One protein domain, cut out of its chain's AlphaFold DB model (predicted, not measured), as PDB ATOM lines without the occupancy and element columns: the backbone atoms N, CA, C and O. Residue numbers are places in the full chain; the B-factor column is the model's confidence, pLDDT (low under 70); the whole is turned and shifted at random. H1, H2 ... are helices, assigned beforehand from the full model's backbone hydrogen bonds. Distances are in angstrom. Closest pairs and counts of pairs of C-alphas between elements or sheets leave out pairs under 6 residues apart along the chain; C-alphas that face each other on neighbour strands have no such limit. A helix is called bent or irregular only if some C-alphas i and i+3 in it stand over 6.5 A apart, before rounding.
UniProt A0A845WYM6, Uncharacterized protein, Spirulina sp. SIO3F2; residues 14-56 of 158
ATOM      1  N   SER A  14      75.894  -0.994 -89.088       71.31
ATOM      2  CA  SER A  14      77.090  -0.511 -88.404       71.31
ATOM      3  C   SER A  14      78.279  -1.372 -88.806       71.31
ATOM      4  O   SER A  14      78.320  -2.549 -88.459       71.31
ATOM      5  N   LEU A  15      79.251  -0.784 -89.501       68.06
ATOM      6  CA  LEU A  15      80.550  -1.420 -89.711       68.06
ATOM      7  C   LEU A  15      81.490  -1.032 -88.573       68.06
ATOM      8  O   LEU A  15      81.717   0.155 -88.332       68.06
ATOM      9  N   ARG A  16      82.048  -2.038 -87.900       74.75
ATOM     10  CA  ARG A  16      83.160  -1.879 -86.962       74.75
ATOM     11  C   ARG A  16      84.390  -2.539 -87.573       74.75
ATOM     12  O   ARG A  16      84.328  -3.708 -87.928       74.75
ATOM     13  N   ALA A  17      85.474  -1.784 -87.673       75.50
ATOM     14  CA  ALA A  17      86.792  -2.284 -88.037       75.50
ATOM     15  C   ALA A  17      87.756  -1.970 -86.888       75.50
ATOM     16  O   ALA A  17      87.592  -0.950 -86.211       75.50
ATOM     17  N   GLY A  18      88.723  -2.852 -86.635       79.00
ATOM     18  CA  GLY A  18      89.776  -2.590 -85.653       79.00
ATOM     19  C   GLY A  18      90.752  -1.548 -86.198       79.00
ATOM     20  O   GLY A  18      91.012  -1.536 -87.391       79.00
ATOM     21  N   ALA A  19      91.298  -0.674 -85.349       72.69
ATOM     22  CA  ALA A  19      92.096   0.481 -85.790       72.69
ATOM     23  C   ALA A  19      93.288   0.124 -86.705       72.69
ATOM     24  O   ALA A  19      93.626   0.892 -87.601       72.69
ATOM     25  N   GLU A  20      93.867  -1.062 -86.510       79.31
ATOM     26  CA  GLU A  20      95.037  -1.544 -87.253       79.31
ATOM     27  C   GLU A  20      94.691  -2.455 -88.438       79.31
ATOM     28  O   GLU A  20      95.586  -2.950 -89.124       79.31
ATOM     29  N   THR A  21      93.405  -2.709 -88.685       81.44
ATOM     30  CA  THR A  21      92.984  -3.643 -89.730       81.44
ATOM     31  C   THR A  21      92.886  -2.948 -91.091       81.44
ATOM     32  O   THR A  21      92.712  -1.728 -91.191       81.44
ATOM     33  N   GLU A  22      93.032  -3.711 -92.176       73.50
ATOM     34  CA  GLU A  22      92.985  -3.174 -93.545       73.50
ATOM     35  C   GLU A  22      91.634  -2.498 -93.840       73.50
ATOM     36  O   GLU A  22      91.574  -1.475 -94.527       73.50
ATOM     37  N   GLU A  23      90.558  -2.991 -93.227       75.25
ATOM     38  CA  GLU A  23      89.215  -2.426 -93.324       75.25
ATOM     39  C   GLU A  23      89.136  -1.031 -92.690       75.25
ATOM     40  O   GLU A  23      88.434  -0.166 -93.211       75.25
ATOM     41  N   ALA A  24      89.872  -0.762 -91.604       75.75
ATOM     42  CA  ALA A  24      89.908   0.569 -90.997       75.75
ATOM     43  C   ALA A  24      90.649   1.581 -91.873       75.75
ATOM     44  O   ALA A  24      90.200   2.721 -91.997       75.75
ATOM     45  N   ARG A  25      91.729   1.167 -92.548       77.12
ATOM     46  CA  ARG A  25      92.423   2.026 -93.524       77.12
ATOM     47  C   ARG A  25      91.515   2.375 -94.696       77.12
ATOM     48  O   ARG A  25      91.444   3.541 -95.077       77.12
ATOM     49  N   LEU A  26      90.774   1.396 -95.210       76.00
ATOM     50  CA  LEU A  26      89.794   1.609 -96.273       76.00
ATOM     51  C   LEU A  26      88.657   2.540 -95.823       76.00
ATOM     52  O   LEU A  26      88.265   3.441 -96.561       76.00
ATOM     53  N   LEU A  27      88.146   2.366 -94.602       76.81
ATOM     54  CA  LEU A  27      87.107   3.233 -94.039       76.81
ATOM     55  C   LEU A  27      87.588   4.670 -93.813       76.81
ATOM     56  O   LEU A  27      86.799   5.595 -94.003       76.81
ATOM     57  N   ASN A  28      88.850   4.861 -93.426       78.44
ATOM     58  CA  ASN A  28      89.459   6.185 -93.294       78.44
ATOM     59  C   ASN A  28      89.644   6.842 -94.666       78.44
ATOM     60  O   ASN A  28      89.240   7.986 -94.849       78.44
ATOM     61  N   TYR A  29      90.136   6.094 -95.656       75.06
ATOM     62  CA  TYR A  29      90.266   6.576 -97.032       75.06
ATOM     63  C   TYR A  29      88.917   7.032 -97.614       75.06
ATOM     64  O   TYR A  29      88.805   8.130 -98.147       75.06
ATOM     65  N   LEU A  30      87.857   6.242 -97.422       72.88
ATOM     66  CA  LEU A  30      86.494   6.583 -97.849       72.88
ATOM     67  C   LEU A  30      85.865   7.756 -97.082       72.88
ATOM     68  O   LEU A  30      84.819   8.260 -97.490       72.88
ATOM     69  N   ARG A  31      86.427   8.144 -95.934       72.12
ATOM     70  CA  ARG A  31      85.968   9.307 -95.168       72.12
ATOM     71  C   ARG A  31      86.581  10.599 -95.698       72.12
ATOM     72  O   ARG A  31      85.914  11.627 -95.670       72.12
ATOM     73  N   ASP A  32      87.830  10.528 -96.139       73.00
ATOM     74  CA  ASP A  32      88.625  11.693 -96.516       73.00
ATOM     75  C   ASP A  32      88.577  11.968 -98.042       73.00
ATOM     76  O   ASP A  32      89.079  12.996 -98.496       73.00
ATOM     77  N   ASP A  33      87.938  11.093 -98.833       69.00
ATOM     78  CA  ASP A  33      87.715  11.277-100.275       69.00
ATOM     79  C   ASP A  33      86.548  12.259-100.558       69.00
ATOM     80  O   ASP A  33      85.399  11.984-100.194       69.00
ATOM     81  N   PRO A  34      86.796  13.403-101.228       64.88
ATOM     82  CA  PRO A  34      85.760  14.385-101.545       64.88
ATOM     83  C   PRO A  34      84.843  13.973-102.706       64.88
ATOM     84  O   PRO A  34      83.793  14.588-102.897       64.88
ATOM     85  N   LEU A  35      85.223  12.975-103.510       65.88
ATOM     86  CA  LEU A  35      84.509  12.602-104.735       65.88
ATOM     87  C   LEU A  35      83.383  11.602-104.478       65.88
ATOM     88  O   LEU A  35      82.423  11.545-105.249       65.88
ATOM     89  N   ILE A  36      83.483  10.803-103.413       68.44
ATOM     90  CA  ILE A  36      82.530   9.732-103.129       68.44
ATOM     91  C   ILE A  36      82.127   9.763-101.660       68.44
ATOM     92  O   ILE A  36      82.914   9.517-100.754       68.44
ATOM     93  N   ASN A  37      80.836   9.983-101.420       77.56
ATOM     94  CA  ASN A  37      80.268   9.884-100.085       77.56
ATOM     95  C   ASN A  37      80.387   8.434 -99.580       77.56
ATOM     96  O   ASN A  37      79.957   7.510-100.268       77.56
ATOM     97  N   ARG A  38      80.902   8.213 -98.364       73.62
ATOM     98  CA  ARG A  38      81.043   6.875 -97.753       73.62
ATOM     99  C   ARG A  38      79.785   6.015 -97.897       73.62
ATOM    100  O   ARG A  38      79.880   4.823 -98.176       73.62
ATOM    101  N   ARG A  39      78.600   6.611 -97.717       73.50
ATOM    102  CA  ARG A  39      77.322   5.906 -97.894       73.50
ATOM    103  C   ARG A  39      77.148   5.411 -99.329       73.50
ATOM    104  O   ARG A  39      76.762   4.267 -99.520       73.50
ATOM    105  N   GLU A  40      77.440   6.265-100.302       73.56
ATOM    106  CA  GLU A  40      77.381   5.963-101.733       73.56
ATOM    107  C   GLU A  40      78.399   4.877-102.104       73.56
ATOM    108  O   GLU A  40      78.049   3.941-102.811       73.56
ATOM    109  N   ALA A  41      79.628   4.946-101.581       74.12
ATOM    110  CA  ALA A  41      80.662   3.934-101.804       74.12
ATOM    111  C   ALA A  41      80.228   2.556-101.298       74.12
ATOM    112  O   ALA A  41      80.307   1.570-102.026       74.12
ATOM    113  N   VAL A  42      79.730   2.498-100.060       75.94
ATOM    114  CA  VAL A  42      79.232   1.255 -99.458       75.94
ATOM    115  C   VAL A  42      78.032   0.737-100.238       75.94
ATOM    116  O   VAL A  42      77.962  -0.453-100.525       75.94
ATOM    117  N   PHE A  43      77.113   1.617-100.639       75.06
ATOM    118  CA  PHE A  43      75.954   1.219-101.430       75.06
ATOM    119  C   PHE A  43      76.358   0.718-102.817       75.06
ATOM    120  O   PHE A  43      75.815  -0.278-103.267       75.06
ATOM    121  N   ARG A  44      77.342   1.340-103.475       72.50
ATOM    122  CA  ARG A  44      77.896   0.881-104.756       72.50
ATOM    123  C   ARG A  44      78.635  -0.441-104.627       72.50
ATOM    124  O   ARG A  44      78.499  -1.264-105.518       72.50
ATOM    125  N   ALA A  45      79.373  -0.662-103.544       74.81
ATOM    126  CA  ALA A  45      80.030  -1.938-103.284       74.81
ATOM    127  C   ALA A  45      79.003  -3.052-103.034       74.81
ATOM    128  O   ALA A  45      79.097  -4.117-103.634       74.81
ATOM    129  N   LEU A  46      77.982  -2.779-102.216       75.88
ATOM    130  CA  LEU A  46      76.858  -3.689-101.984       75.88
ATOM    131  C   LEU A  46      76.106  -3.972-103.281       75.88
ATOM    132  O   LEU A  46      75.868  -5.122-103.613       75.88
ATOM    133  N   MET A  47      75.769  -2.929-104.034       70.38
ATOM    134  CA  MET A  47      75.150  -3.052-105.345       70.38
ATOM    135  C   MET A  47      76.027  -3.877-106.275       70.38
ATOM    136  O   MET A  47      75.518  -4.806-106.851       70.38
ATOM    137  N   ALA A  48      77.326  -3.616-106.404       69.81
ATOM    138  CA  ALA A  48      78.206  -4.396-107.274       69.81
ATOM    139  C   ALA A  48      78.305  -5.870-106.849       69.81
ATOM    140  O   ALA A  48      78.405  -6.740-107.707       69.81
ATOM    141  N   TYR A  49      78.247  -6.145-105.544       69.19
ATOM    142  CA  TYR A  49      78.263  -7.504-105.016       69.19
ATOM    143  C   TYR A  49      76.937  -8.235-105.243       69.19
ATOM    144  O   TYR A  49      76.950  -9.379-105.672       69.19
ATOM    145  N   TYR A  50      75.802  -7.575-104.991       68.19
ATOM    146  CA  TYR A  50      74.468  -8.179-105.033       68.19
ATOM    147  C   TYR A  50      73.725  -7.988-106.366       68.19
ATOM    148  O   TYR A  50      72.801  -8.742-106.633       68.19
ATOM    149  N   LEU A  51      74.091  -7.031-107.230       61.81
ATOM    150  CA  LEU A  51      73.447  -6.815-108.541       61.81
ATOM    151  C   LEU A  51      73.426  -8.083-109.392       61.81
ATOM    152  O   LEU A  51      72.364  -8.363-109.951       61.81
ATOM    153  N   PRO A  52      74.541  -8.838-109.490       63.84
ATOM    154  CA  PRO A  52      74.551 -10.093-110.232       63.84
ATOM    155  C   PRO A  52      73.501 -11.085-109.716       63.84
ATOM    156  O   PRO A  52      72.980 -11.877-110.482       63.84
ATOM    157  N   TRP A  53      73.136 -10.984-108.437       60.91
ATOM    158  CA  TRP A  53      72.225 -11.890-107.740       60.91
ATOM    159  C   TRP A  53      70.763 -11.444-107.805       60.91
ATOM    160  O   TRP A  53      69.867 -12.226-107.523       60.91
ATOM    161  N   VAL A  54      70.496 -10.179-108.150       62.53
ATOM    162  CA  VAL A  54      69.127  -9.636-108.251       62.53
ATOM    163  C   VAL A  54      68.427 -10.089-109.538       62.53
ATOM    164  O   VAL A  54      67.211  -9.981-109.629       62.53
ATOM    165  N   HIS A  55      69.178 -10.573-110.530       56.91
ATOM    166  CA  HIS A  55      68.638 -10.999-111.830       56.91
ATOM    167  C   HIS A  55      68.431 -12.521-111.908       56.91
ATOM    168  O   HIS A  55      67.977 -13.033-112.928       56.91
ATOM    169  N   GLU A  56      68.763 -13.231-110.833       57.38
ATOM    170  CA  GLU A  56      68.658 -14.679-110.692       57.38
ATOM    171  C   GLU A  56      67.295 -14.984-110.034       57.38
ATOM    172  O   GLU A  56      67.201 -15.330-108.856       57.38
TER     173      GLU A  56
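AT A GLANCE: This is residues 14 to 56 of the 158 residues of an uncharacterized protein of Spirulina sp. SIO3F2 (UniProt A0A845WYM6). Two helices meet near their ends as an open V, with the last residues of H1 by the first of H2, and the longer helix, H2, reaches out as an arm whose residues 43 to 54 stick out free. A short loop joins them at the corner, and residues 14 to 21, with no named element, run past the beginning of H1. The printed part has 43 residues with two named helices, H1 then H2, and no named strand; its class is all helix. It is loose, with a radius of gyration of the C-alphas of 12.4 A, and elongated, spanning 37 by 23 by 16 A.

IN THESE COORDINATES: H2, the longest helix, is residues 38 to 54 and measures 22.9 A from C-alpha 38 at (81.043, 6.875, -97.753) to C-alpha 54 at (69.127, -9.636, -108.251). It has a kink of 37 degrees near residue 48 and is only just irregular: C-alphas 49 and 52 are 6.9 A apart. H1 is residues 22 to 32, 15.8 A long, and begins with C-alpha 22 at (92.985, -3.174, -93.545).

HOW THE PARTS SIT: H2 touches H1 with residues 38 to 41 alone. The closest C-alphas of the two helices are those of Arg 38 and Leu 30, 5.5 A apart. Their lines stand at a steep tilt of 58 degrees, and they run opposite ways. Every O i to N i+4 pair in H1 is within hydrogen-bond range; in H2 it is 11 of 13.

THE WHOLE: The two C-alphas farthest apart are those of Glu 20 and Glu 56, at 37.7 A. The printed part has no cut. The link from H1 to H2, five residues, is tight. Residues 32 to 37 and 43 to 56 stand free. The mean pLDDT of the printed part is 71.7; it is under 70 at residue 15, residues 33 to 36 and residues 48 to 56.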